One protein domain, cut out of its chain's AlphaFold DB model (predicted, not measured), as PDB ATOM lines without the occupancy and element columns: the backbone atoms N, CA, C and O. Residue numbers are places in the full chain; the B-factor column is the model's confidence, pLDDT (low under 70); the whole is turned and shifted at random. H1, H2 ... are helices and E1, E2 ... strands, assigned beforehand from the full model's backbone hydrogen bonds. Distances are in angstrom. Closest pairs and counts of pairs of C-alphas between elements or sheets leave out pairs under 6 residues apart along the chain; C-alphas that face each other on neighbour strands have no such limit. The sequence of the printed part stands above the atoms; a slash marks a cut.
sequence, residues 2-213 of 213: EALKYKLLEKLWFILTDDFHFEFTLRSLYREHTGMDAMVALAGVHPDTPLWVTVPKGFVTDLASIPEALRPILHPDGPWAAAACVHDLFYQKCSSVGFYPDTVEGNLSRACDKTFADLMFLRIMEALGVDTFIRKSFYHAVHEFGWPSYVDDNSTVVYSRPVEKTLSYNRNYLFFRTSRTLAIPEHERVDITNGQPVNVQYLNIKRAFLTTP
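AT A GLANCE: This is residues 2 to 213 of the 213 residues of the protein "DUF1353 domain-containing protein" of Salmonella enteritidis (UniProt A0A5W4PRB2). Three helices, H3, H5 and H6, run side by side in alternating directions, and the two-stranded ribbon E3 and E4 packs on H3 to complete the core. The short helices H1, H2 and H4 make a curved row from H5 round to near E4, while the hairpin E1 and E2 and a looser part with E5, E6 and H8 lie away from the helical core. The 212 printed residues hold eight named helices and six named strands, in the order E1 E2 E3 H1 H2 E4 H3 H4 H5 H6 H7 E5 H8 E6; E1 with E2 and E3 with E4 are antiparallel, E5 with E6 parallel. The class is mixed, with under half of the residues in named elements, and the whole is compact: radius of gyration of the C-alphas 16.8 A, spans 52 by 45 by 30 A.

HOW THE PARTS SIT: Begin with E1, residues 6 to 10, and E2, 13 to 16, a hairpin with N 7 and O 15 2.9 A apart. E3, 20 to 24, pairs with E4, 51 to 55, at N 22 and O 53, 3.0 A. H1, 26 to 30, touches H2, 36 to 43, at C-alphas 30 and 36, 5.9 A. C-alphas 55 and 86 are 6.5 A apart, the closest of E4 and H3, residues 81 to 91. H4, 104 to 111, touches H2 at C-alphas 107 and 43, 4.8 A, at a steep tilt of 66 degrees. The hub is H5, 114 to 127: it touches H3 at C-alphas 121 and 83, 5.1 A, a shallow tilt of 12 degrees, opposite ways, and with residues 119 to 123 alone it touches H1, at C-alphas 123 and 29, 6.4 A. It makes a helical hairpin with H6, 132 to 145, closest at C-alphas 122 and 139, 5.7 A. H7, 147 to 151, only just touches H3, with 3 pairs of C-alphas within 8 A, the closest 150 and 91, 5.1 A. E5, 166 to 169, H8, 186 to 189, and E6, 199 to 202, form a strand-helix-strand unit, two parallel neighbour strands with a helix between, its crossover right-handed; N 167 and O 199 are 2.8 A apart. Every O i to N i+4 pair is within hydrogen-bond range in H1 to H7; H8 is too short for one.

IN THESE COORDINATES: Find C-alpha 6 at (92.930, 66.935, 107.649), where E1 begins. H3 spans 15.0 A, H5 19.9 A and H6 19.7 A; E3 spans 13.3 A and E4 13.2 A. E6 ends at C-alpha 202, (74.447, 64.862, 118.010).

THE WHOLE: The farthest C-alphas, Phe 133 and Thr 193, are 52.7 A apart. The printed part has no cut; the long links are E4 to H3, H3 to H4, H7 to E5 and E5 to H8. Confidence is under 70 at residues 96 to 97 and 213.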
ATOM      1  N   GLU A   2      96.998  77.239 115.778       80.75
ATOM      2  CA  GLU A   2      97.057  75.812 115.449       80.75
ATOM      3  C   GLU A   2      96.863  75.611 113.939       80.75
ATOM      4  O   GLU A   2      96.099  76.341 113.310       80.75
ATOM      5  N   ALA A   3      97.591  74.665 113.347       88.88
ATOM      6  CA  ALA A   3      97.400  74.304 111.948       88.88
ATOM      7  C   ALA A   3      96.219  73.334 111.830       88.88
ATOM      8  O   ALA A   3      96.128  72.380 112.603       88.88
ATOM      9  N   LEU A   4      95.340  73.552 110.850       95.00
ATOM     10  CA  LEU A   4      94.277  72.602 110.533       95.00
ATOM     11  C   LEU A   4      94.903  71.303 110.012       95.00
ATOM     12  O   LEU A   4      95.664  71.329 109.044       95.00
ATOM     13  N   LYS A   5      94.566  70.170 110.631       96.25
ATOM     14  CA  LYS A   5      95.015  68.846 110.194       96.25
ATOM     15  C   LYS A   5      93.845  68.044 109.644       96.25
ATOM     16  O   LYS A   5      92.846  67.820 110.329       96.25
ATOM     17  N   TYR A   6      93.972  67.624 108.394       95.75
ATOM     18  CA  TYR A   6      92.930  66.935 107.649       95.75
ATOM     19  C   TYR A   6      93.543  66.046 106.569       95.75
ATOM     20  O   TYR A   6      94.728  66.150 106.246       95.75
ATOM     21  N   LYS A   7      92.721  65.176 105.989       94.69
ATOM     22  CA  LYS A   7      93.057  64.400 104.794       94.69
ATOM     23  C   LYS A   7      91.886  64.390 103.818       94.69
ATOM     24  O   LYS A   7      90.747  64.645 104.208       94.69
ATOM     25  N   LEU A   8      92.166  64.069 102.558       92.81
ATOM     26  CA  LEU A   8      91.121  63.783 101.581       92.81
ATOM     27  C   LEU A   8      90.364  62.518 102.017       92.81
ATOM     28  O   LEU A   8      90.993  61.485 102.257       92.81
ATOM     29  N   LEU A   9      89.039  62.612 102.134       91.75
ATOM     30  CA  LEU A   9      88.160  61.469 102.372       91.75
ATOM     31  C   LEU A   9      87.806  60.829 101.027       91.75
ATOM     32  O   LEU A   9      88.244  59.724 100.726       91.75
ATOM     33  N   GLU A  10      87.072  61.561 100.189       90.19
ATOM     34  CA  GLU A  10      86.788  61.180  98.807       90.19
ATOM     35  C   GLU A  10      86.283  62.373  97.990       90.19
ATOM     36  O   GLU A  10      85.590  63.251  98.505       90.19
ATOM     37  N   LYS A  11      86.569  62.374  96.683       86.69
ATOM     38  CA  LYS A  11      86.135  63.419  95.740       86.69
ATOM     39  C   LYS A  11      86.529  64.828  96.217       86.69
ATOM     40  O   LYS A  11      87.687  65.199  96.085       86.69
ATOM     41  N   LEU A  12      85.561  65.590  96.727       87.75
ATOM     42  CA  LEU A  12      85.691  66.963  97.224       87.75
ATOM     43  C   LEU A  12      85.646  67.058  98.757       87.75
ATOM     44  O   LEU A  12      85.785  68.145  99.303       87.75
ATOM     45  N   TRP A  13      85.424  65.938  99.448       92.94
ATOM     46  CA  TRP A  13      85.271  65.892 100.897       92.94
ATOM     47  C   TRP A  13      86.606  65.653 101.588       92.94
ATOM     48  O   TRP A  13      87.336  64.710 101.271       92.94
ATOM     49  N   PHE A  14      86.873  66.467 102.597       94.81
ATOM     50  CA  PHE A  14      87.986  66.341 103.520       94.81
ATOM     51  C   PHE A  14      87.474  65.942 104.896       94.81
ATOM     52  O   PHE A  14      86.339  66.244 105.266       94.81
ATOM     53  N   ILE A  15      88.326  65.277 105.665       96.31
ATOM     54  CA  ILE A  15      88.036  64.880 107.036       96.31
ATOM     55  C   ILE A  15      89.158  65.318 107.971       96.31
ATOM     56  O   ILE A  15      90.338  65.096 107.690       96.31
ATOM     57  N   LEU A  16      88.787  65.933 109.093       97.12
ATOM     58  CA  LEU A  16      89.741  66.348 110.120       97.12
ATOM     59  C   LEU A  16      90.357  65.131 110.815       97.12
ATOM     60  O   LEU A  16      89.645  64.214 111.232       97.12
ATOM     61  N   THR A  17      91.677  65.135 110.981       96.38
ATOM     62  CA  THR A  17      92.410  64.059 111.675       96.38
ATOM     63  C   THR A  17      92.609  64.343 113.160       96.38
ATOM     64  O   THR A  17      92.788  63.409 113.943       96.38
ATOM     65  N   ASP A  18      92.514  65.615 113.543       96.19
ATOM     66  CA  ASP A  18      92.702  66.133 114.893       96.19
ATOM     67  C   ASP A  18      91.590  67.155 115.185       96.19
ATOM     68  O   ASP A  18      90.975  67.695 114.261       96.19
ATOM     69  N   ASP A  19      91.333  67.424 116.466       97.12
ATOM     70  CA  ASP A  19      90.482  68.550 116.848       97.12
ATOM     71  C   ASP A  19      91.153  69.865 116.426       97.12
ATOM     72  O   ASP A  19      92.375  70.002 116.510       97.12
ATOM     73  N   PHE A  20      90.356  70.839 115.998       97.50
ATOM     74  CA  PHE A  20      90.836  72.185 115.699       97.50
ATOM     75  C   PHE A  20      90.225  73.187 116.672       97.50
ATOM     76  O   PHE A  20      88.999  73.257 116.819       97.50
ATOM     77  N   HIS A  21      91.079  73.985 117.314       97.50
ATOM     78  CA  HIS A  21      90.660  75.012 118.262       97.50
ATOM     79  C   HIS A  21      91.010  76.406 117.753       97.50
ATOM     80  O   HIS A  21      92.153  76.694 117.398       97.50
ATOM     81  N   PHE A  22      90.035  77.309 117.809       97.19
ATOM     82  CA  PHE A  22      90.256  78.728 117.554       97.19
ATOM     83  C   PHE A  22      89.847  79.554 118.770       97.19
ATOM     84  O   PHE A  22      88.685  79.531 119.176       97.19
ATOM     85  N   GLU A  23      90.810  80.268 119.349       97.44
ATOM     86  CA  GLU A  23      90.581  81.179 120.470       97.44
ATOM     87  C   GLU A  23      90.037  82.523 119.977       97.44
ATOM     88  O   GLU A  23      90.538  83.093 119.006       97.44
ATOM     89  N   PHE A  24      89.024  83.042 120.662       97.44
ATOM     90  CA  PHE A  24      88.435  84.346 120.390       97.44
ATOM     91  C   PHE A  24      87.802  84.941 121.653       97.44
ATOM     92  O   PHE A  24      87.554  84.257 122.641       97.44
ATOM     93  N   THR A  25      87.485  86.229 121.595       98.12
ATOM     94  CA  THR A  25      86.582  86.910 122.538       98.12
ATOM     95  C   THR A  25      85.409  87.517 121.770       98.12
ATOM     96  O   THR A  25      85.550  87.825 120.578       98.12
ATOM     97  N   LEU A  26      84.261  87.757 122.416       97.75
ATOM     98  CA  LEU A  26      83.138  88.437 121.749       97.75
ATOM     99  C   LEU A  26      83.541  89.833 121.253       97.75
ATOM    100  O   LEU A  26      83.146  90.229 120.156       97.75
ATOM    101  N   ARG A  27      84.402  90.546 121.994       97.38
ATOM    102  CA  ARG A  27      84.946  91.836 121.552       97.38
ATOM    103  C   ARG A  27      85.759  91.698 120.269       97.38
ATOM    104  O   ARG A  27      85.575  92.484 119.341       97.38
ATOM    105  N   SER A  28      86.636  90.696 120.197       96.38
ATOM    106  CA  SER A  28      87.472  90.455 119.016       96.38
ATOM    107  C   SER A  28      86.669  89.999 117.793       96.38
ATOM    108  O   SER A  28      87.091  90.271 116.667       96.38
ATOM    109  N   LEU A  29      85.527  89.336 118.018       97.25
ATOM    110  CA  LEU A  29      84.618  88.872 116.979       97.25
ATOM    111  C   LEU A  29      83.844  90.041 116.367       97.25
ATOM    112  O   LEU A  29      83.966  90.316 115.170       97.25
ATOM    113  N   TYR A  30      83.089  90.756 117.201       96.44
ATOM    114  CA  TYR A  30      82.196  91.812 116.739       96.44
ATOM    115  C   TYR A  30      82.984  93.044 116.276       96.44
ATOM    116  O   TYR A  30      82.824  93.466 115.130       96.44
ATOM    117  N   ARG A  31      83.927  93.550 117.084       91.00
ATOM    118  CA  ARG A  31      84.675  94.806 116.857       91.00
ATOM    119  C   ARG A  31      83.766  95.961 116.418       91.00
ATOM    120  O   ARG A  31      83.165  96.618 117.253       91.00
ATOM    121  N   GLU A  32      83.683  96.185 115.111       87.50
ATOM    122  CA  GLU A  32      82.928  97.247 114.440       87.50
ATOM    123  C   GLU A  32      81.492  96.824 114.077       87.50
ATOM    124  O   GLU A  32      80.713  97.636 113.589       87.50
ATOM    125  N   HIS A  33      81.127  95.557 114.300       91.25
ATOM    126  CA  HIS A  33      79.797  95.027 114.015       91.25
ATOM    127  C   HIS A  33      78.880  95.149 115.229       91.25
ATOM    128  O   HIS A  33      79.281  94.941 116.377       91.25
ATOM    129  N   THR A  34      77.609  95.421 114.958       92.50
ATOM    130  CA  THR A  34      76.540  95.418 115.957       92.50
ATOM    131  C   THR A  34      76.229  93.999 116.441       92.50
ATOM    132  O   THR A  34      76.471  93.029 115.728       92.50
ATOM    133  N   GLY A  35      75.619  93.873 117.623       93.38
ATOM    134  CA  GLY A  35      75.126  92.590 118.148       93.38
ATOM    135  C   GLY A  35      75.937  92.015 119.311       93.38
ATOM    136  O   GLY A  35      75.477  91.071 119.949       93.38
ATOM    137  N   MET A  36      77.084  92.616 119.650       96.06
ATOM    138  CA  MET A  36      77.897  92.190 120.796       96.06
ATOM    139  C   MET A  36      77.106  92.214 122.109       96.06
ATOM    140  O   MET A  36      77.101  91.216 122.820       96.06
ATOM    141  N   ASP A  37      76.405  93.311 122.412       95.75
ATOM    142  CA  ASP A  37      75.667  93.454 123.677       95.75
ATOM    143  C   ASP A  37      74.543  92.420 123.807       95.75
ATOM    144  O   ASP A  37      74.347  91.831 124.869       95.75
ATOM    145  N   ALA A  38      73.850  92.134 122.699       95.75
ATOM    146  CA  ALA A  38      72.843  91.082 122.647       95.75
ATOM    147  C   ALA A  38      73.471  89.702 122.896       95.75
ATOM    148  O   ALA A  38      72.937  88.918 123.675       95.75
ATOM    149  N   MET A  39      74.632  89.419 122.299       95.81
ATOM    150  CA  MET A  39      75.341  88.161 122.538       95.81
ATOM    151  C   MET A  39      75.880  88.028 123.956       95.81
ATOM    152  O   MET A  39      75.808  86.941 124.518       95.81
ATOM    153  N   VAL A  40      76.380  89.109 124.555       96.50
ATOM    154  CA  VAL A  40      76.781  89.141 125.969       96.50
ATOM    155  C   VAL A  40      75.584  88.812 126.857       96.50
ATOM    156  O   VAL A  40      75.698  87.956 127.733       96.50
ATOM    157  N   ALA A  41      74.426  89.426 126.596       96.12
ATOM    158  CA  ALA A  41      73.199  89.164 127.343       96.12
ATOM    159  C   ALA A  41      72.698  87.719 127.169       96.12
ATOM    160  O   ALA A  41      72.294  87.092 128.143       96.12
ATOM    161  N   LEU A  42      72.752  87.176 125.948       94.44
ATOM    162  CA  LEU A  42      72.309  85.811 125.649       94.44
ATOM    163  C   LEU A  42      73.247  84.746 126.222       94.44
ATOM    164  O   LEU A  42      72.771  83.737 126.736       94.44
ATOM    165  N   ALA A  43      74.560  84.943 126.108       93.81
ATOM    166  CA  ALA A  43      75.566  83.976 126.542       93.81
ATOM    167  C   ALA A  43      75.906  84.088 128.035       93.81
ATOM    168  O   ALA A  43      76.411  83.126 128.611       93.81
ATOM    169  N   GLY A  44      75.648  85.242 128.659       95.06
ATOM    170  CA  GLY A  44      75.996  85.501 130.056       95.06
ATOM    171  C   GLY A  44      77.507  85.564 130.292       95.06
ATOM    172  O   GLY A  44      77.981  85.136 131.341       95.06
ATOM    173  N   VAL A  45      78.279  86.055 129.315       95.31
ATOM    174  CA  VAL A  45      79.749  86.077 129.367       95.31
ATOM    175  C   VAL A  45      80.296  87.477 129.116       95.31
ATOM    176  O   VAL A  45      79.821  88.193 128.235       95.31
ATOM    177  N   HIS A  46      81.315  87.872 129.882       97.12
ATOM    178  CA  HIS A  46      82.006  89.139 129.664       97.12
ATOM    179  C   HIS A  46      82.648  89.160 128.260       97.12
ATOM    180  O   HIS A  46      83.246  88.163 127.849       97.12
ATOM    181  N   PRO A  47      82.567  90.274 127.505       97.00
ATOM    182  CA  PRO A  47      82.994  90.309 126.104       97.00
ATOM    183  C   PRO A  47      84.492  90.067 125.877       97.00
ATOM    184  O   PRO A  47      84.876  89.719 124.763       97.00
ATOM    185  N   ASP A  48      85.316  90.240 126.912       97.50
ATOM    186  CA  ASP A  48      86.764  89.983 126.895       97.50
ATOM    187  C   ASP A  48      87.162  88.605 127.440       97.50
ATOM    188  O   ASP A  48      88.348  88.289 127.486       97.50
ATOM    189  N   THR A  49      86.201  87.776 127.861       97.56
ATOM    190  CA  THR A  49      86.497  86.408 128.297       97.56
ATOM    191  C   THR A  49      87.012  85.587 127.110       97.56
ATOM    192  O   THR A  49      86.324  85.532 126.085       97.56
ATOM    193  N   PRO A  50      88.178  84.927 127.233       97.69
ATOM    194  CA  PRO A  50      88.658  83.986 126.229       97.69
ATOM    195  C   PRO A  50      87.711  82.795 126.079       97.69
ATOM    196  O   PRO A  50      87.284  82.186 127.062       97.69
ATOM    197  N   LEU A  51      87.383  82.472 124.834       97.94
ATOM    198  CA  LEU A  51      86.523  81.367 124.432       97.94
ATOM    199  C   LEU A  51      87.184  80.604 123.288       97.94
ATOM    200  O   LEU A  51      87.976  81.157 122.528       97.94
ATOM    201  N   TRP A  52      86.812  79.339 123.124       97.94
ATOM    202  CA  TRP A  52      87.318  78.488 122.052       97.94
ATOM    203  C   TRP A  52      86.173  77.968 121.203       97.94
ATOM    204  O   TRP A  52      85.261  77.330 121.727       97.94
ATOM    205  N   VAL A  53      86.244  78.174 119.889       97.62
ATOM    206  CA  VAL A  53      85.499  77.337 118.943       97.62
ATOM    207  C   VAL A  53      86.245  76.024 118.799       97.62
ATOM    208  O   VAL A  53      87.465  76.024 118.645       97.62
ATOM    209  N   THR A  54      85.518  74.914 118.871       97.38
ATOM    210  CA  THR A  54      86.093  73.570 118.803       97.38
ATOM    211  C   THR A  54      85.448  72.785 117.668       97.38
ATOM    212  O   THR A  54      84.260  72.456 117.735       97.38
ATOM    213  N   VAL A  55      86.230  72.470 116.635       98.00
ATOM    214  CA  VAL A  55      85.826  71.566 115.552       98.00
ATOM    215  C   VAL A  55      86.344  70.167 115.868       98.00
ATOM    216  O   VAL A  55      87.539  70.019 116.124       98.00
ATOM    217  N   PRO A  56      85.483  69.136 115.872       97.38
ATOM    218  CA  PRO A  56      85.912  67.802 116.245       97.38
ATOM    219  C   PRO A  56      86.704  67.123 115.129       97.38
ATOM    220  O   PRO A  56      86.359  67.215 113.949       97.38
ATOM    221  N   LYS A  57      87.693  66.320 115.525       96.69
ATOM    222  CA  LYS A  57      88.247  65.246 114.700       96.69
ATOM    223  C   LYS A  57      87.113  64.463 114.038       96.69
ATOM    224  O   LYS A  57      86.096  64.155 114.666       96.69
ATOM    225  N   GLY A  58      87.294  64.106 112.775       96.50
ATOM    226  CA  GLY A  58      86.292  63.371 112.017       96.50
ATOM    227  C   GLY A  58      85.134  64.215 111.499       96.50
ATOM    228  O   GLY A  58      84.184  63.669 110.935       96.50
ATOM    229  N   PHE A  59      85.192  65.536 111.671       97.62
ATOM    230  CA  PHE A  59      84.328  66.450 110.940       97.62
ATOM    231  C   PHE A  59      84.642  66.399 109.442       97.62
ATOM    232  O   PHE A  59      85.808  66.480 109.050       97.62
ATOM    233  N   VAL A  60      83.593  66.248 108.626       96.62
ATOM    234  CA  VAL A  60      83.680  66.176 107.163       96.62
ATOM    235  C   VAL A  60      83.234  67.504 106.553       96.62
ATOM    236  O   VAL A  60      82.120  67.970 106.801       96.62
ATOM    237  N   THR A  61      84.095  68.098 105.736       95.56
ATOM    238  CA  THR A  61      83.974  69.457 105.183       95.56
ATOM    239  C   THR A  61      84.448  69.462 103.733       95.56
ATOM    240  O   THR A  61      85.317  68.674 103.362       95.56
ATOM    241  N   ASP A  62      83.862  70.307 102.894       91.62
ATOM    242  CA  ASP A  62      84.351  70.611 101.543       91.62
ATOM    243  C   ASP A  62      85.282  71.839 101.525       91.62
ATOM    244  O   ASP A  62      85.713  72.288 100.462       91.62
ATOM    245  N   LEU A  63      85.651  72.329 102.715       92.25
ATOM    246  CA  LEU A  63      86.415  73.545 102.963       92.25
ATOM    247  C   LEU A  63      85.730  74.738 102.291       92.25
ATOM    248  O   LEU A  63      84.541  74.956 102.477       92.25
ATOM    249  N   ALA A  64      86.456  75.568 101.541       86.50
ATOM    250  CA  ALA A  64      85.794  76.656 100.838       86.50
ATOM    251  C   ALA A  64      85.062  76.124  99.594       86.50
ATOM    252  O   ALA A  64      85.707  75.760  98.603       86.50
ATOM    253  N   SER A  65      83.724  76.160  99.615       82.56
ATOM    254  CA  SER A  65      82.855  75.843  98.473       82.56
ATOM    255  C   SER A  65      83.005  76.883  97.348       82.56
ATOM    256  O   SER A  65      82.181  77.780  97.158       82.56
ATOM    257  N   ILE A  66      84.101  76.787  96.594       81.88
ATOM    258  CA  ILE A  66      84.463  77.726  95.527       81.88
ATOM    259  C   ILE A  66      83.989  77.182  94.166       81.88
ATOM    260  O   ILE A  66      84.285  76.020  93.838       81.88
ATOM    261  N   PRO A  67      83.298  78.000  93.342       82.56
ATOM    262  CA  PRO A  67      82.912  77.636  91.980       82.56
ATOM    263  C   PRO A  67      84.104  77.180  91.133       82.56
ATOM    264  O   PRO A  67      85.174  77.785  91.193       82.56
ATOM    265  N   GLU A  68      83.916  76.162  90.291       82.69
ATOM    266  CA  GLU A  68      84.990  75.561  89.478       82.69
ATOM    267  C   GLU A  68      85.779  76.573  88.647       82.69
ATOM    268  O   GLU A  68      87.004  76.488  88.582       82.69
ATOM    269  N   ALA A  69      85.101  77.580  88.095       81.25
ATOM    270  CA  ALA A  69      85.724  78.644  87.311       81.25
ATOM    271  C   ALA A  69      86.754  79.480  88.100       81.25
ATOM    272  O   ALA A  69      87.656  80.057  87.498       81.25
ATOM    273  N   LEU A  70      86.636  79.549  89.430       84.81
ATOM    274  CA  LEU A  70      87.527  80.325  90.301       84.81
ATOM    275  C   LEU A  70      88.638  79.477  90.935       84.81
ATOM    276  O   LEU A  70      89.619  80.033  91.432       84.81
ATOM    277  N   ARG A  71      88.533  78.141  90.876       87.06
ATOM    278  CA  ARG A  71      89.503  77.210  91.481       87.06
ATOM    279  C   ARG A  71      90.948  77.324  90.974       87.06
ATOM    280  O   ARG A  71      91.827  77.032  91.777       87.06
ATOM    281  N   PRO A  72      91.249  77.771  89.734       86.50
ATOM    282  CA  PRO A  72      92.637  77.995  89.309       86.50
ATOM    283  C   PRO A  72      93.375  79.087  90.098       86.50
ATOM    284  O   PRO A  72      94.598  79.158  90.045       86.50
ATOM    285  N   ILE A  73      92.636  79.968  90.780       85.81
ATOM    286  CA  ILE A  73      93.179  81.095  91.551       85.81
ATOM    287  C   ILE A  73      92.903  80.890  93.044       85.81
ATOM    288  O   ILE A  73      93.743  81.196  93.887       85.81
ATOM    289  N   LEU A  74      91.717  80.374  93.374       87.19
ATOM    290  CA  LEU A  74      91.224  80.218  94.733       87.19
ATOM    291  C   LEU A  74      90.936  78.739  94.999       87.19
ATOM    292  O   LEU A  74      89.842  78.238  94.743       87.19
ATOM    293  N   HIS A  75      91.940  78.030  95.508       87.12
ATOM    294  CA  HIS A  75      91.804  76.619  95.856       87.12
ATOM    295  C   HIS A  75      90.972  76.422  97.141       87.12
ATOM    296  O   HIS A  75      91.151  77.177  98.099       87.12
ATOM    297  N   PRO A  76      90.085  75.410  97.213       83.62
ATOM    298  CA  PRO A  76      89.289  75.130  98.414       83.62
ATOM    299  C   PRO A  76      90.113  74.984  99.702       83.62
ATOM    300  O   PRO A  76      89.683  75.440 100.761       83.62
ATOM    301  N   ASP A  77      91.319  74.425  99.595       87.12
ATOM    302  CA  ASP A  77      92.272  74.166 100.678       87.12
ATOM    303  C   ASP A  77      93.366  75.244 100.824       87.12
ATOM    304  O   ASP A  77      94.427  75.001 101.399       87.12
ATOM    305  N   GLY A  78      93.105  76.456 100.323       89.88
ATOM    306  CA  GLY A  78      94.003  77.602 100.450       89.88
ATOM    307  C   GLY A  78      94.154  78.140 101.886       89.88
ATOM    308  O   GLY A  78      93.670  77.552 102.854       89.88
ATOM    309  N   PRO A  79      94.773  79.325 102.059       92.88
ATOM    310  CA  PRO A  79      95.040  79.934 103.373       92.88
ATOM    311  C   PRO A  79      93.814  80.169 104.276       92.88
ATOM    312  O   PRO A  79      93.961  80.446 105.462       92.88
ATOM    313  N   TRP A  80      92.600  80.069 103.733       95.00
ATOM    314  CA  TRP A  80      91.317  80.199 104.428       95.00
ATOM    315  C   TRP A  80      90.719  78.864 104.899       95.00
ATOM    316  O   TRP A  80      89.667  78.881 105.534       95.00
ATOM    317  N   ALA A  81      91.347  77.715 104.618       95.38
ATOM    318  CA  ALA A  81      90.786  76.386 104.885       95.38
ATOM    319  C   ALA A  81      90.323  76.195 106.340       95.38
ATOM    320  O   ALA A  81      89.227  75.701 106.587       95.38
ATOM    321  N   ALA A  82      91.115  76.649 107.316       96.56
ATOM    322  CA  ALA A  82      90.748  76.569 108.731       96.56
ATOM    323  C   ALA A  82      89.528  77.439 109.081       96.56
ATOM    324  O   ALA A  82      88.699  77.047 109.900       96.56
ATOM    325  N   ALA A  83      89.384  78.594 108.427       97.38
ATOM    326  CA  ALA A  83      88.215  79.449 108.584       97.38
ATOM    327  C   ALA A  83      86.967  78.796 107.972       97.38
ATOM    328  O   ALA A  83      85.916  78.780 108.612       97.38
ATOM    329  N   ALA A  84      87.096  78.224 106.771       97.25
ATOM    330  CA  ALA A  84      86.006  77.536 106.082       97.25
ATOM    331  C   ALA A  84      85.539  76.306 106.874       97.25
ATOM    332  O   ALA A  84      84.353  76.137 107.110       97.25
ATOM    333  N   CYS A  85      86.473  75.531 107.425       97.69
ATOM    334  CA  CYS A  85      86.160  74.399 108.293       97.69
ATOM    335  C   CYS A  85      85.304  74.792 109.515       97.69
ATOM    336  O   CYS A  85      84.388  74.063 109.897       97.69
ATOM    337  N   VAL A  86      85.599  75.926 110.159       98.06
ATOM    338  CA  VAL A  86      84.791  76.417 111.288       98.06
ATOM    339  C   VAL A  86      83.417  76.903 110.815       98.06
ATOM    340  O   VAL A  86      82.412  76.635 111.476       98.06
ATOM    341  N   HIS A  87      83.362  77.595 109.678       97.75
ATOM    342  CA  HIS A  87      82.117  78.074 109.070       97.75
ATOM    343  C   HIS A  87      81.178  76.917 108.705       97.75
ATOM    344  O   HIS A  87      80.028  76.903 109.149       97.75
ATOM    345  N   ASP A  88      81.698  75.888 108.036       97.25
ATOM    346  CA  ASP A  88      80.962  74.678 107.671       97.25
ATOM    347  C   ASP A  88      80.376  73.969 108.889       97.25
ATOM    348  O   ASP A  88      79.245  73.480 108.843       97.25
ATOM    349  N   LEU A  89      81.125  73.912 109.997       97.75
ATOM    350  CA  LEU A  89      80.634  73.322 111.240       97.75
ATOM    351  C   LEU A  89      79.416  74.088 111.765       97.75
ATOM    352  O   LEU A  89      78.433  73.467 112.169       97.75
ATOM    353  N   PHE A  90      79.445  75.423 111.742       97.12
ATOM    354  CA  PHE A  90      78.277  76.218 112.121       97.12
ATOM    355  C   PHE A  90      77.116  76.026 111.147       97.12
ATOM    356  O   PHE A  90      75.967  75.969 111.576       97.12
ATOM    357  N   TYR A  91      77.395  75.838 109.859       95.88
ATOM    358  CA  TYR A  91      76.383  75.524 108.850       95.88
ATOM    359  C   TYR A  91      75.826  74.101 108.987       95.88
ATOM    360  O   TYR A  91      74.750  73.815 108.466       95.88
ATOM    361  N   GLN A  92      76.482  73.204 109.731       95.06
ATOM    362  CA  GLN A  92      75.876  71.938 110.148       95.06
ATOM    363  C   GLN A  92      74.847  72.096 111.266       95.06
ATOM    364  O   GLN A  92      74.159  71.123 111.572       95.06
ATOM    365  N   LYS A  93      74.744  73.262 111.912       93.88
ATOM    366  CA  LYS A  93      73.821  73.447 113.028       93.88
ATOM    367  C   LYS A  93      72.374  73.316 112.546       93.88
ATOM    368  O   LYS A  93      71.928  74.037 111.660       93.88
ATOM    369  N   CYS A  94      71.619  72.415 113.164       89.25
ATOM    370  CA  CYS A  94      70.173  72.325 112.983       89.25
ATOM    371  C   CYS A  94      69.458  73.408 113.812       89.25
ATOM    372  O   CYS A  94      69.901  73.750 114.910       89.25
ATOM    373  N   SER A  95      68.289  73.872 113.352       71.25
ATOM    374  CA  SER A  95      67.480  74.908 114.026       71.25
ATOM    375  C   SER A  95      66.936  74.524 115.417       71.25
ATOM    376  O   SER A  95      66.490  75.410 116.139       71.25
ATOM    377  N   SER A  96      67.081  73.254 115.827       62.88
ATOM    378  CA  SER A  96      66.936  72.663 117.181       62.88
ATOM    379  C   SER A  96      65.724  71.743 117.394       62.88
ATOM    380  O   SER A  96      64.578  72.148 117.238       62.88
ATOM    381  N   VAL A  97      66.014  70.537 117.901       63.22
ATOM    382  CA  VAL A  97      65.139  69.654 118.698       63.22
ATOM    383  C   VAL A  97      65.997  69.050 119.825       63.22
ATOM    384  O   VAL A  97      66.440  67.913 119.742       63.22
ATOM    385  N   GLY A  98      66.343  69.836 120.852       70.25
ATOM    386  CA  GLY A  98      67.161  69.356 121.978       70.25
ATOM    387  C   GLY A  98      67.489  70.431 123.019       70.25
ATOM    388  O   GLY A  98      67.455  71.624 122.719       70.25
ATOM    389  N   PHE A  99      67.826  70.013 124.243       86.19
ATOM    390  CA  PHE A  99      68.167  70.903 125.360       86.19
ATOM    391  C   PHE A  99      69.645  71.328 125.313       86.19
ATOM    392  O   PHE A  99      70.539  70.480 125.293       86.19
ATOM    393  N   TYR A 100      69.905  72.640 125.323       91.44
ATOM    394  CA  TYR A 100      71.233  73.186 125.625       91.44
ATOM    395  C   TYR A 100      71.343  73.435 127.137       91.44
ATOM    396  O   TYR A 100      70.401  73.982 127.710       91.44
ATOM    397  N   PRO A 101      72.465  73.071 127.783       93.25
ATOM    398  CA  PRO A 101      72.672  73.343 129.201       93.25
ATOM    399  C   PRO A 101      72.738  74.850 129.473       93.25
ATOM    400  O   PRO A 101      73.340  75.585 128.689       93.25
ATOM    401  N   ASP A 102      72.183  75.297 130.604       93.94
ATOM    402  CA  ASP A 102      72.259  76.697 131.043       93.94
ATOM    403  C   ASP A 102      73.659  77.018 131.592       93.94
ATOM    404  O   ASP A 102      73.942  76.972 132.786       93.94
ATOM    405  N   THR A 103      74.573  77.220 130.652       95.69
ATOM    406  CA  THR A 103      76.014  77.436 130.817       95.69
ATOM    407  C   THR A 103      76.463  78.398 129.723       95.69
ATOM    408  O   THR A 103      75.770  78.530 128.713       95.69
ATOM    409  N   VAL A 104      77.631  79.029 129.859       95.69
ATOM    410  CA  VAL A 104      78.167  79.919 128.810       95.69
ATOM    411  C   VAL A 104      78.272  79.183 127.469       95.69
ATOM    412  O   VAL A 104      77.830  79.690 126.439       95.69
ATOM    413  N   GLU A 105      78.784  77.953 127.475       95.94
ATOM    414  CA  GLU A 105      78.947  77.115 126.288       95.94
ATOM    415  C   GLU A 105      77.612  76.767 125.630       95.94
ATOM    416  O   GLU A 105      77.475  76.871 124.407       95.94
ATOM    417  N   GLY A 106      76.627  76.348 126.428       95.25
ATOM    418  CA  GLY A 106      75.294  75.998 125.946       95.25
ATOM    419  C   GLY A 106      74.526  77.209 125.437       95.25
ATOM    420  O   GLY A 106      73.949  77.156 124.350       95.25
ATOM    421  N   ASN A 107      74.582  78.323 126.162       95.56
ATOM    422  CA  ASN A 107      73.907  79.562 125.800       95.56
ATOM    423  C   ASN A 107      74.484  80.170 124.519       95.56
ATOM    424  O   ASN A 107      73.723  80.512 123.613       95.56
ATOM    425  N   LEU A 108      75.810  80.204 124.381       95.25
ATOM    426  CA  LEU A 108      76.465  80.675 123.163       95.25
ATOM    427  C   LEU A 108      76.210  79.735 121.974       95.25
ATOM    428  O   LEU A 108      75.899  80.198 120.879       95.25
ATOM    429  N   SER A 109      76.256  78.413 122.190       95.19
ATOM    430  CA  SER A 109      75.947  77.418 121.145       95.19
ATOM    431  C   SER A 109      74.491  77.488 120.689       95.19
ATOM    432  O   SER A 109      74.199  77.269 119.516       95.19
ATOM    433  N   ARG A 110      73.568  77.825 121.594       93.56
ATOM    434  CA  ARG A 110      72.161  78.083 121.275       93.56
ATOM    435  C   ARG A 110      72.009  79.358 120.449       93.56
ATOM    436  O   ARG A 110      71.334  79.317 119.424       93.56
ATOM    437  N   ALA A 111      72.662  80.439 120.866       93.38
ATOM    438  CA  ALA A 111      72.512  81.770 120.285       93.38
ATOM    439  C   ALA A 111      73.264  81.985 118.960       93.38
ATOM    440  O   ALA A 111      72.872  82.869 118.207       93.38
ATOM    441  N   CYS A 112      74.306  81.201 118.648       93.38
ATOM    442  CA  CYS A 112      75.044  81.393 117.397       93.38
ATOM    443  C   CYS A 112      74.140  81.194 116.170       93.38
ATOM    444  O   CYS A 112      73.463  80.174 116.026       93.38
ATOM    445  N   ASP A 113      74.126  82.177 115.285       94.38
ATOM    446  CA  ASP A 113      73.343  82.178 114.059       94.38
ATOM    447  C   ASP A 113      74.261  82.278 112.834       94.38
ATOM    448  O   ASP A 113      75.492  82.236 112.937       94.38
ATOM    449  N   LYS A 114      73.658  82.412 111.652       95.56
ATOM    450  CA  LYS A 114      74.401  82.585 110.404       95.56
ATOM    451  C   LYS A 114      75.312  83.817 110.447       95.56
ATOM    452  O   LYS A 114      76.465  83.731 110.042       95.56
ATOM    453  N   THR A 115      74.828  84.942 110.975       95.50
ATOM    454  CA  THR A 115      75.620  86.179 111.077       95.50
ATOM    455  C   THR A 115      76.860  85.966 111.941       95.50
ATOM    456  O   THR A 115      77.958  86.371 111.565       95.50
ATOM    457  N   PHE A 116      76.709  85.280 113.075       96.62
ATOM    458  CA  PHE A 116      77.824  84.883 113.928       96.62
ATOM    459  C   PHE A 116      78.816  83.990 113.171       96.62
ATOM    460  O   PHE A 116      80.025  84.211 113.260       96.62
ATOM    461  N   ALA A 117      78.328  83.005 112.411       97.38
ATOM    462  CA  ALA A 117      79.168  82.112 111.614       97.38
ATOM    463  C   ALA A 117      79.979  82.876 110.552       97.38
ATOM    464  O   ALA A 117      81.193  82.687 110.453       97.38
ATOM    465  N   ASP A 118      79.337  83.780 109.811       97.31
ATOM    466  CA  ASP A 118      79.982  84.594 108.774       97.31
ATOM    467  C   ASP A 118      81.031  85.545 109.375       97.31
ATOM    468  O   ASP A 118      82.133  85.696 108.840       97.31
ATOM    469  N   LEU A 119      80.739  86.151 110.532       97.38
ATOM    470  CA  LEU A 119      81.709  86.979 111.254       97.38
ATOM    471  C   LEU A 119      82.898  86.157 111.753       97.38
ATOM    472  O   LEU A 119      84.042  86.591 111.610       97.38
ATOM    473  N   MET A 120      82.660  84.961 112.296       97.69
ATOM    474  CA  MET A 120      83.741  84.058 112.698       97.69
ATOM    475  C   MET A 120      84.631  83.703 111.507       97.69
ATOM    476  O   MET A 120      85.854  83.754 111.630       97.69
ATOM    477  N   PHE A 121      84.040  83.426 110.343       97.81
ATOM    478  CA  PHE A 121      84.778  83.141 109.115       97.81
ATOM    479  C   PHE A 121      85.721  84.291 108.731       97.81
ATOM    480  O   PHE A 121      86.921  84.076 108.536       97.81
ATOM    481  N   LEU A 122      85.215  85.529 108.723       97.50
ATOM    482  CA  LEU A 122      86.019  86.729 108.469       97.50
ATOM    483  C   LEU A 122      87.186  86.871 109.459       97.50
ATOM    484  O   LEU A 122      88.314  87.165 109.053       97.50
ATOM    485  N   ARG A 123      86.928  86.668 110.755       97.31
ATOM    486  CA  ARG A 123      87.921  86.876 111.823       97.31
ATOM    487  C   ARG A 123      88.997  85.805 111.856       97.31
ATOM    488  O   ARG A 123      90.154  86.133 112.112       97.31
ATOM    489  N   ILE A 124      88.650  84.558 111.553       97.31
ATOM    490  CA  ILE A 124      89.638  83.484 111.445       97.31
ATOM    491  C   ILE A 124      90.541  83.731 110.232       97.31
ATOM    492  O   ILE A 124      91.759  83.676 110.377       97.31
ATOM    493  N   MET A 125      89.985  84.096 109.068       97.31
ATOM    494  CA  MET A 125      90.789  84.475 107.893       97.31
ATOM    495  C   MET A 125      91.730  85.646 108.192       97.31
ATOM    496  O   MET A 125      92.901  85.624 107.818       97.31
ATOM    497  N   GLU A 126      91.242  86.665 108.900       96.56
ATOM    498  CA  GLU A 126      92.066  87.788 109.345       96.56
ATOM    499  C   GLU A 126      93.223  87.343 110.244       96.56
ATOM    500  O   GLU A 126      94.360  87.757 110.023       96.56
ATOM    501  N   ALA A 127      92.957  86.475 111.218       96.25
ATOM    502  CA  ALA A 127      93.978  85.959 112.120       96.25
ATOM    503  C   ALA A 127      94.978  85.013 111.417       96.25
ATOM    504  O   ALA A 127      96.119  84.894 111.860       96.25
ATOM    505  N   LEU A 128      94.576  84.372 110.312       95.31
ATOM    506  CA  LEU A 128      95.441  83.574 109.429       95.31
ATOM    507  C   LEU A 128      96.300  84.430 108.485       95.31
ATOM    508  O   LEU A 128      97.122  83.888 107.750       95.31
ATOM    509  N   GLY A 129      96.125  85.754 108.484       95.75
ATOM    510  CA  GLY A 129      96.854  86.652 107.589       95.75
ATOM    511  C   GLY A 129      96.363  86.608 106.141       95.75
ATOM    512  O   GLY A 129      97.097  87.011 105.240       95.75
ATOM    513  N   VAL A 130      95.134  86.137 105.900       95.75
ATOM    514  CA  VAL A 130      94.505  86.216 104.575       95.75
ATOM    515  C   VAL A 130      94.328  87.685 104.200       95.75
ATOM    516  O   VAL A 130      93.880  88.501 105.017       95.75
ATOM    517  N   ASP A 131      94.671  88.006 102.953       96.19
ATOM    518  CA  ASP A 131      94.586  89.361 102.423       96.19
ATOM    519  C   ASP A 131      93.191  89.985 102.625       96.19
ATOM    520  O   ASP A 131      92.154  89.310 102.586       96.19
ATOM    521  N   THR A 132      93.170  91.303 102.846       96.44
ATOM    522  CA  THR A 132      91.947  92.036 103.190       96.44
ATOM    523  C   THR A 132      90.909  91.993 102.075       96.44
ATOM    524  O   THR A 132      89.718  91.922 102.382       96.44
ATOM    525  N   PHE A 133      91.329  92.023 100.808       95.00
ATOM    526  CA  PHE A 133      90.410  91.916  99.680       95.00
ATOM    527  C   PHE A 133      89.771  90.525  99.654       95.00
ATOM    528  O   PHE A 133      88.548  90.423  99.713       95.00
ATOM    529  N   ILE A 134      90.584  89.464  99.706       94.38
ATOM    530  CA  ILE A 134      90.107  88.071  99.662       94.38
ATOM    531  C   ILE A 134      89.136  87.765 100.806       94.38
ATOM    532  O   ILE A 134      88.020  87.301 100.561       94.38
ATOM    533  N   ARG A 135      89.508  88.068 102.057       95.94
ATOM    534  CA  ARG A 135      88.656  87.747 103.217       95.94
ATOM    535  C   ARG A 135      87.334  88.519 103.211       95.94
ATOM    536  O   ARG A 135      86.317  87.973 103.628       95.94
ATOM    537  N   LYS A 136      87.328  89.771 102.727       96.00
ATOM    538  CA  LYS A 136      86.096  90.560 102.580       96.00
ATOM    539  C   LYS A 136      85.221  89.990 101.468       96.00
ATOM    540  O   LYS A 136      84.029  89.823 101.695       96.00
ATOM    541  N   SER A 137      85.788  89.633 100.316       95.00
ATOM    542  CA  SER A 137      85.039  88.984  99.232       95.00
ATOM    543  C   SER A 137      84.371  87.691  99.698       95.00
ATOM    544  O   SER A 137      83.193  87.481  99.426       95.00
ATOM    545  N   PHE A 138      85.094  86.857 100.447       95.38
ATOM    546  CA  PHE A 138      84.563  85.612 101.004       95.38
ATOM    547  C   PHE A 138      83.453  85.868 102.021       95.38
ATOM    548  O   PHE A 138      82.397  85.247 101.933       95.38
ATOM    549  N   TYR A 139      83.660  86.823 102.931       96.19
ATOM    550  CA  TYR A 139      82.640  87.250 103.886       96.19
ATOM    551  C   TYR A 139      81.357  87.715 103.188       96.19
ATOM    552  O   TYR A 139      80.290  87.199 103.492       96.19
ATOM    553  N   HIS A 140      81.450  88.634 102.223       96.00
ATOM    554  CA  HIS A 140      80.279  89.129 101.492       96.00
ATOM    555  C   HIS A 140      79.560  88.009 100.733       96.00
ATOM    556  O   HIS A 140      78.336  87.920 100.795       96.00
ATOM    557  N   ALA A 141      80.311  87.102 100.099       95.00
ATOM    558  CA  ALA A 141      79.737  85.966  99.386       95.00
ATOM    559  C   ALA A 141      78.881  85.078 100.307       95.00
ATOM    560  O   ALA A 141      77.724  84.800  99.991       95.00
ATOM    561  N   VAL A 142      79.406  84.666 101.466       94.69
ATOM    562  CA  VAL A 142      78.632  83.829 102.402       94.69
ATOM    563  C   VAL A 142      77.537  84.622 103.106       94.69
ATOM    564  O   VAL A 142      76.445  84.092 103.324       94.69
ATOM    565  N   HIS A 143      77.777  85.898 103.412       94.81
ATOM    566  CA  HIS A 143      76.828  86.742 104.126       94.81
ATOM    567  C   HIS A 143      75.563  86.993 103.303       94.81
ATOM    568  O   HIS A 143      74.459  86.790 103.814       94.81
ATOM    569  N   GLU A 144      75.724  87.320 102.022       95.25
ATOM    570  CA  GLU A 144      74.628  87.670 101.113       95.25
ATOM    571  C   GLU A 144      73.984  86.436 100.461       95.25
ATOM    572  O   GLU A 144      72.762  86.386 100.325       95.25
ATOM    573  N   PHE A 145      74.771  85.409 100.111       93.88
ATOM    574  CA  PHE A 145      74.285  84.264  99.321       93.88
ATOM    575  C   PHE A 145      74.276  82.926 100.067       93.88
ATOM    576  O   PHE A 145      73.774  81.939  99.538       93.88
ATOM    577  N   GLY A 146      74.782  82.857 101.300       92.62
ATOM    578  CA  GLY A 146      74.918  81.598 102.043       92.62
ATOM    579  C   GLY A 146      73.643  81.084 102.721       92.62
ATOM    580  O   GLY A 146      73.693  80.050 103.381       92.62
ATOM    581  N   TRP A 147      72.507  81.785 102.615       94.12
ATOM    582  CA  TRP A 147      71.263  81.378 103.287       94.12
ATOM    583  C   TRP A 147      70.746  79.994 102.859       94.12
ATOM    584  O   TRP A 147      70.418  79.215 103.753       94.12
ATOM    585  N   PRO A 148      70.717  79.630 101.556       93.69
ATOM    586  CA  PRO A 148      70.266  78.307 101.125       93.69
ATOM    587  C   PRO A 148      71.071  77.177 101.775       93.69
ATOM    588  O   PRO A 148      70.482  76.287 102.371       93.69
ATOM    589  N   SER A 149      72.405  77.265 101.765       91.62
ATOM    590  CA  SER A 149      73.282  76.272 102.404       91.62
ATOM    591  C   SER A 149      73.132  76.234 103.928       91.62
ATOM    592  O   SER A 149      73.240  75.173 104.540       91.62
ATOM    593  N   TYR A 150      72.866  77.382 104.560       93.31
ATOM    594  CA  TYR A 150      72.666  77.457 106.007       93.31
ATOM    595  C   TYR A 150      71.407  76.697 106.456       93.31
ATOM    596  O   TYR A 150      71.439  75.997 107.470       93.31
ATOM    597  N   VAL A 151      70.311  76.786 105.694       92.81
ATOM    598  CA  VAL A 151      69.036  76.122 106.030       92.81
ATOM    599  C   VAL A 151      68.879  74.722 105.433       92.81
ATOM    600  O   VAL A 151      67.998  73.991 105.877       92.81
ATOM    601  N   ASP A 152      69.722  74.340 104.469       91.56
ATOM    602  CA  ASP A 152      69.706  73.015 103.840       91.56
ATOM    603  C   ASP A 152      69.882  71.899 104.877       91.56
ATOM    604  O   ASP A 152      70.728  71.999 105.768       91.56
ATOM    605  N   ASP A 153      69.096  70.830 104.790       89.56
ATOM    606  CA  ASP A 153      69.152  69.714 105.743       89.56
ATOM    607  C   ASP A 153      70.284  68.714 105.445       89.56
ATOM    608  O   ASP A 153      70.498  67.774 106.213       89.56
ATOM    609  N   ASN A 154      71.045  68.940 104.370       91.00
ATOM    610  CA  ASN A 154      72.088  68.074 103.834       91.00
ATOM    611  C   ASN A 154      71.606  66.649 103.511       91.00
ATOM    612  O   ASN A 154      72.421  65.726 103.452       91.00
ATOM    613  N   SER A 155      70.308  66.443 103.256       87.81
ATOM    614  CA  SER A 155      69.730  65.121 102.953       87.81
ATOM    615  C   SER A 155      70.296  64.472 101.686       87.81
ATOM    616  O   SER A 155      70.315  63.247 101.571       87.81
ATOM    617  N   THR A 156      70.798  65.276 100.745       87.94
ATOM    618  CA  THR A 156      71.408  64.807  99.488       87.94
ATOM    619  C   THR A 156      72.918  64.580  99.587       87.94
ATOM    620  O   THR A 156      73.528  64.051  98.654       87.94
ATOM    621  N   VAL A 157      73.542  64.955 100.707       88.00
ATOM    622  CA  VAL A 157      74.990  64.851 100.890       88.00
ATOM    623  C   VAL A 157      75.374  63.413 101.216       88.00
ATOM    624  O   VAL A 157      75.098  62.898 102.300       88.00
ATOM    625  N   VAL A 158      76.078  62.775 100.282       85.81
ATOM    626  CA  VAL A 158      76.550  61.396 100.421       85.81
ATOM    627  C   VAL A 158      78.070  61.363 100.341       85.81
ATOM    628  O   VAL A 158      78.658  61.860  99.379       85.81
ATOM    629  N   TYR A 159      78.683  60.747 101.351       89.31
ATOM    630  CA  TYR A 159      80.088  60.363 101.335       89.31
ATOM    631  C   TYR A 159      80.325  59.024 102.040       89.31
ATOM    632  O   TYR A 159      79.520  58.595 102.875       89.31
ATOM    633  N   SER A 160      81.441  58.372 101.717       86.69
ATOM    634  CA  SER A 160      81.887  57.118 102.324       86.69
ATOM    635  C   SER A 160      82.024  57.231 103.845       86.69
ATOM    636  O   SER A 160      82.643  58.170 104.350       86.69
ATOM    637  N   ARG A 161      81.499  56.245 104.581       86.62
ATOM    638  CA  ARG A 161      81.642  56.128 106.041       86.62
ATOM    639  C   ARG A 161      82.440  54.860 106.354       86.62
ATOM    640  O   ARG A 161      81.860  53.781 106.288       86.62
ATOM    641  N   PRO A 162      83.745  54.958 106.679       83.00
ATOM    642  CA  PRO A 162      84.582  53.773 106.906       83.00
ATOM    643  C   PRO A 162      84.093  52.900 108.068       83.00
ATOM    644  O   PRO A 162      84.295  51.691 108.078       83.00
ATOM    645  N   VAL A 163      83.423  53.522 109.038       86.38
ATOM    646  CA  VAL A 163      82.710  52.851 110.121       86.38
ATOM    647  C   VAL A 163      81.218  52.923 109.820       86.38
ATOM    648  O   VAL A 163      80.666  54.015 109.688       86.38
ATOM    649  N   GLU A 164      80.552  51.773 109.729       85.31
ATOM    650  CA  GLU A 164      79.120  51.714 109.403       85.31
ATOM    651  C   GLU A 164      78.242  52.172 110.575       85.31
ATOM    652  O   GLU A 164      77.248  52.883 110.398       85.31
ATOM    653  N   LYS A 165      78.621  51.794 111.801       93.31
ATOM    654  CA  LYS A 165      77.820  52.067 112.993       93.31
ATOM    655  C   LYS A 165      77.928  53.533 113.412       93.31
ATOM    656  O   LYS A 165      79.015  54.080 113.566       93.31
ATOM    657  N   THR A 166      76.778  54.154 113.653       94.88
ATOM    658  CA  THR A 166      76.669  55.519 114.179       94.88
ATOM    659  C   THR A 166      75.870  55.489 115.478       94.88
ATOM    660  O   THR A 166      74.787  54.907 115.513       94.88
ATOM    661  N   LEU A 167      76.399  56.089 116.544       94.75
ATOM    662  CA  LEU A 167      75.684  56.294 117.801       94.75
ATOM    663  C   LEU A 167      75.064  57.689 117.833       94.75
ATOM    664  O   LEU A 167      75.752  58.695 117.656       94.75
ATOM    665  N   SER A 168      73.763  57.733 118.101       93.12
ATOM    666  CA  SER A 168      73.020  58.976 118.280       93.12
ATOM    667  C   SER A 168      72.985  59.369 119.750       93.12
ATOM    668  O   SER A 168      72.505  58.618 120.599       93.12
ATOM    669  N   TYR A 169      73.462  60.569 120.047       91.06
ATOM    670  CA  TYR A 169      73.466  61.152 121.377       91.06
ATOM    671  C   TYR A 169      72.250  62.049 121.553       91.06
ATOM    672  O   TYR A 169      72.045  62.984 120.783       91.06
ATOM    673  N   ASN A 170      71.485  61.820 122.622       90.94
ATOM    674  CA  ASN A 170      70.344  62.657 123.004       90.94
ATOM    675  C   ASN A 170      70.793  63.959 123.700       90.94
ATOM    676  O   ASN A 170      70.351  64.287 124.800       90.94
ATOM    677  N   ARG A 171      71.746  64.667 123.091       91.56
ATOM    678  CA  ARG A 171      72.228  65.982 123.518       91.56
ATOM    679  C   ARG A 171      72.806  66.745 122.334       91.56
ATOM    680  O   ARG A 171      73.156  66.164 121.306       91.56
ATOM    681  N   ASN A 172      72.930  68.051 122.513       94.31
ATOM    682  CA  ASN A 172      73.532  68.930 121.526       94.31
ATOM    683  C   ASN A 172      75.063  68.894 121.626       94.31
ATOM    684  O   ASN A 172      75.622  68.847 122.723       94.31
ATOM    685  N   TYR A 173      75.733  68.969 120.481       95.31
ATOM    686  CA  TYR A 173      77.133  69.341 120.405       95.31
ATOM    687  C   TYR A 173      77.269  70.806 120.813       95.31
ATOM    688  O   TYR A 173      76.573  71.686 120.298       95.31
ATOM    689  N   LEU A 174      78.169  71.069 121.749       95.75
ATOM    690  CA  LEU A 174      78.540  72.425 122.109       95.75
ATOM    691  C   LEU A 174      79.644  72.858 121.142       95.75
ATOM    692  O   LEU A 174      80.653  72.166 121.027       95.75
ATOM    693  N   PHE A 175      79.492  73.992 120.465       96.69
ATOM    694  CA  PHE A 175      80.522  74.493 119.540       96.69
ATOM    695  C   PHE A 175      81.619  75.271 120.270       96.69
ATOM    696  O   PHE A 175      82.765  75.310 119.824       96.69
ATOM    697  N   PHE A 176      81.255  75.874 121.402       97.38
ATOM    698  CA  PHE A 176      82.105  76.781 122.162       97.38
ATOM    699  C   PHE A 176      82.530  76.172 123.494       97.38
ATOM    700  O   PHE A 176      81.786  75.387 124.085       97.38
ATOM    701  N   ARG A 177      83.721  76.527 123.975       96.75
ATOM    702  CA  ARG A 177      84.264  76.117 125.277       96.75
ATOM    703  C   ARG A 177      84.849  77.319 126.014       96.75
ATOM    704  O   ARG A 177      85.401  78.211 125.377       96.75
ATOM    705  N   THR A 178      84.787  77.306 127.344       95.94
ATOM    706  CA  THR A 178      85.514  78.245 128.225       95.94
ATOM    707  C   THR A 178      86.969  77.838 128.484       95.94
ATOM    708  O   THR A 178      87.710  78.558 129.145       95.94
ATOM    709  N   SER A 179      87.395  76.681 127.974       94.94
ATOM    710  CA  SER A 179      88.782  76.215 128.005       94.94
ATOM    711  C   SER A 179      89.057  75.266 126.841       94.94
ATOM    712  O   SER A 179      88.146  74.621 126.310       94.94
ATOM    713  N   ARG A 180      90.323  75.149 126.437       94.62
ATOM    714  CA  ARG A 180      90.731  74.212 125.386       94.62
ATOM    715  C   ARG A 180      90.602  72.769 125.883       94.62
ATOM    716  O   ARG A 180      91.402  72.312 126.694       94.62
ATOM    717  N   THR A 181      89.597  72.059 125.382       93.56
ATOM    718  CA  THR A 181      89.279  70.670 125.750       93.56
ATOM    719  C   THR A 181      89.053  69.814 124.504       93.56
ATOM    720  O   THR A 181      88.896  70.344 123.402       93.56
ATOM    721  N   LEU A 182      89.056  68.487 124.674       94.06
ATOM    722  CA  LEU A 182      88.695  67.554 123.604       94.06
ATOM    723  C   LEU A 182      87.274  67.841 123.108       94.06
ATOM    724  O   LEU A 182      86.361  68.076 123.906       94.06
ATOM    725  N   ALA A 183      87.088  67.802 121.793       95.31
ATOM    726  CA  ALA A 183      85.808  68.083 121.160       95.31
ATOM    727  C   ALA A 183      84.767  67.008 121.494       95.31
ATOM    728  O   ALA A 183      83.663  67.320 121.946       95.31
ATOM    729  N   ILE A 184      85.158  65.747 121.289       95.50
ATOM    730  CA  ILE A 184      84.375  64.540 121.565       95.50
ATOM    731  C   ILE A 184      85.259  63.612 122.402       95.50
ATOM    732  O   ILE A 184      86.334  63.234 121.929       95.50
ATOM    733  N   PRO A 185      84.845  63.233 123.620       93.06
ATOM    734  CA  PRO A 185      85.587  62.282 124.439       93.06
ATOM    735  C   PRO A 185      85.836  60.951 123.716       93.06
ATOM    736  O   PRO A 185      84.938  60.405 123.085       93.06
ATOM    737  N   GLU A 186      87.033  60.378 123.856       90.62
ATOM    738  CA  GLU A 186      87.415  59.147 123.136       90.62
ATOM    739  C   GLU A 186      86.494  57.954 123.432       90.62
ATOM    740  O   GLU A 186      86.200  57.150 122.551       90.62
ATOM    741  N   HIS A 187      85.962  57.867 124.653       90.81
ATOM    742  CA  HIS A 187      85.023  56.807 125.022       90.81
ATOM    743  C   HIS A 187      83.664  56.918 124.305       90.81
ATOM    744  O   HIS A 187      82.917  55.946 124.283       90.81
ATOM    745  N   GLU A 188      83.330  58.071 123.714       92.44
ATOM    746  CA  GLU A 188      82.118  58.258 122.899       92.44
ATOM    747  C   GLU A 188      82.298  57.782 121.456       92.44
ATOM    748  O   GLU A 188      81.330  57.622 120.717       92.44
ATOM    749  N   ARG A 189      83.545  57.531 121.050       93.19
ATOM    750  CA  ARG A 189      83.905  57.059 119.710       93.19
ATOM    751  C   ARG A 189      83.974  55.539 119.611       93.19
ATOM    752  O   ARG A 189      84.322  55.011 118.556       93.19
ATOM    753  N   VAL A 190      83.630  54.837 120.687       93.50
ATOM    754  CA  VAL A 190      83.601  53.375 120.758       93.50
ATOM    755  C   VAL A 190      82.261  52.886 121.294       93.50
ATOM    756  O   VAL A 190      81.639  53.499 122.159       93.50
ATOM    757  N   ASP A 191      81.806  51.752 120.781       91.44
ATOM    758  CA  ASP A 191      80.669  51.031 121.332       91.44
ATOM    759  C   ASP A 191      81.081  50.338 122.635       91.44
ATOM    760  O   ASP A 191      81.912  49.430 122.639       91.44
ATOM    761  N   ILE A 192      80.466  50.736 123.748       88.69
ATOM    762  CA  ILE A 192      80.769  50.203 125.083       88.69
ATOM    763  C   ILE A 192      80.537  48.690 125.217       88.69
ATOM    764  O   ILE A 192      81.061  48.076 126.142       88.69
ATOM    765  N   THR A 193      79.748  48.081 124.329       90.56
ATOM    766  CA  THR A 193      79.394  46.656 124.413       90.56
ATOM    767  C   THR A 193      80.434  45.737 123.778       90.56
ATOM    768  O   THR A 193      80.562  44.588 124.192       90.56
ATOM    769  N   ASN A 194      81.177  46.218 122.778       91.75
ATOM    770  CA  ASN A 194      82.093  45.393 121.978       91.75
ATOM    771  C   ASN A 194      83.430  46.084 121.644       91.75
ATOM    772  O   ASN A 194      84.282  45.475 120.997       91.75
ATOM    773  N   GLY A 195      83.619  47.336 122.067       90.94
ATOM    774  CA  GLY A 195      84.829  48.130 121.852       90.94
ATOM    775  C   GLY A 195      85.056  48.587 120.410       90.94
ATOM    776  O   GLY A 195      86.102  49.166 120.127       90.94
ATOM    777  N   GLN A 196      84.123  48.328 119.487       93.50
ATOM    778  CA  GLN A 196      84.290  48.694 118.083       93.50
ATOM    779  C   GLN A 196      84.119  50.206 117.881       93.50
ATOM    780  O   GLN A 196      83.284  50.819 118.553       93.50
ATOM    781  N   PRO A 197      84.864  50.822 116.945       94.31
ATOM    782  CA  PRO A 197      84.679  52.222 116.592       94.31
ATOM    783  C   PRO A 197      83.251  52.516 116.126       94.31
ATOM    784  O   PRO A 197      82.630  51.706 115.437       94.31
ATOM    785  N   VAL A 198      82.751  53.703 116.456       95.81
ATOM    786  CA  VAL A 198      81.426  54.193 116.042       95.81
ATOM    787  C   VAL A 198      81.499  55.662 115.664       95.81
ATOM    788  O   VAL A 198      82.207  56.428 116.311       95.81
ATOM    789  N   ASN A 199      80.757  56.085 114.645       96.62
ATOM    790  CA  ASN A 199      80.566  57.511 114.367       96.62
ATOM    791  C   ASN A 199      79.633  58.132 115.413       96.62
ATOM    792  O   ASN A 199      78.816  57.435 116.017       96.62
ATOM    793  N   VAL A 200      79.707  59.449 115.583       95.94
ATOM    794  CA  VAL A 200      78.979  60.182 116.625       95.94
ATOM    795  C   VAL A 200      78.008  61.175 115.997       95.94
ATOM    796  O   VAL A 200      78.413  62.080 115.272       95.94
ATOM    797  N   GLN A 201      76.719  61.031 116.297       95.19
ATOM    798  CA  GLN A 201      75.653  61.918 115.832       95.19
ATOM    799  C   GLN A 201      75.043  62.671 117.021       95.19
ATOM    800  O   GLN A 201      74.473  62.054 117.915       95.19
ATOM    801  N   TYR A 202      75.123  64.004 117.023       94.88
ATOM    802  CA  TYR A 202      74.447  64.862 118.010       94.88
ATOM    803  C   TYR A 202      73.121  65.403 117.453       94.88
ATOM    804  O   TYR A 202      72.948  65.484 116.237       94.88
ATOM    805  N   LEU A 203      72.192  65.809 118.325       93.50
ATOM    806  CA  LEU A 203      70.850  66.272 117.920       93.50
ATOM    807  C   LEU A 203      70.864  67.533 117.041       93.50
ATOM    808  O   LEU A 203      69.994  67.719 116.196       93.50
ATOM    809  N   ASN A 204      71.830  68.422 117.265       93.94
ATOM    810  CA  ASN A 204      71.915  69.729 116.616       93.94
ATOM    811  C   ASN A 204      72.881  69.768 115.426       93.94
ATOM    812  O   ASN A 204      73.196  70.864 114.976       93.94
ATOM    813  N   ILE A 205      73.373  68.625 114.944       94.38
ATOM    814  CA  ILE A 205      74.305  68.555 113.813       94.38
ATOM    815  C   ILE A 205      73.639  67.772 112.678       94.38
ATOM    816  O   ILE A 205      73.137  66.676 112.903       94.38
ATOM    817  N   LYS A 206      73.656  68.298 111.452       94.12
ATOM    818  CA  LYS A 206      73.039  67.650 110.278       94.12
ATOM    819  C   LYS A 206      73.698  66.310 109.915       94.12
ATOM    820  O   LYS A 206      73.025  65.404 109.435       94.12
ATOM    821  N   ARG A 207      75.009  66.167 110.146       94.50
ATOM    822  CA  ARG A 207      75.808  64.987 109.765       94.50
ATOM    823  C   ARG A 207      76.672  64.467 110.916       94.50
ATOM    824  O   ARG A 207      77.237  65.245 111.677       94.50
ATOM    825  N   ALA A 208      76.827  63.149 111.006       95.25
ATOM    826  CA  ALA A 208      77.638  62.521 112.043       95.25
ATOM    827  C   ALA A 208      79.131  62.862 111.894       95.25
ATOM    828  O   ALA A 208      79.662  62.915 110.781       95.25
ATOM    829  N   PHE A 209      79.816  63.008 113.024       96.69
ATOM    830  CA  PHE A 209      81.271  63.064 113.090       96.69
ATOM    831  C   PHE A 209      81.831  61.647 112.979       96.69
ATOM    832  O   PHE A 209      81.458  60.761 113.753       96.69
ATOM    833  N   LEU A 210      82.717  61.416 112.013       96.06
ATOM    834  CA  LEU A 210      83.289  60.090 111.797       96.06
ATOM    835  C   LEU A 210      84.376  59.796 112.839       96.06
ATOM    836  O   LEU A 210      85.012  60.704 113.370       96.06
ATOM    837  N   THR A 211      84.597  58.527 113.169       91.38
ATOM    838  CA  THR A 211      85.649  58.163 114.142       91.38
ATOM    839  C   THR A 211      86.980  57.841 113.486       91.38
ATOM    840  O   THR A 211      88.038  58.184 114.019       91.38
ATOM    841  N   THR A 212      86.932  57.249 112.301       79.62
ATOM    842  CA  THR A 212      88.108  57.011 111.473       79.62
ATOM    843  C   THR A 212      88.035  57.900 110.242       79.62
ATOM    844  O   THR A 212      87.027  57.839 109.529       79.62
ATOM    845  N   PRO A 213      89.071  58.712 109.986       64.50
ATOM    846  CA  PRO A 213      89.205  59.385 108.716       64.50
ATOM    847  C   PRO A 213      89.459  58.360 107.612       64.50
ATOM    848  O   PRO A 213      90.130  57.334 107.876       64.50
TER     849      PRO A 213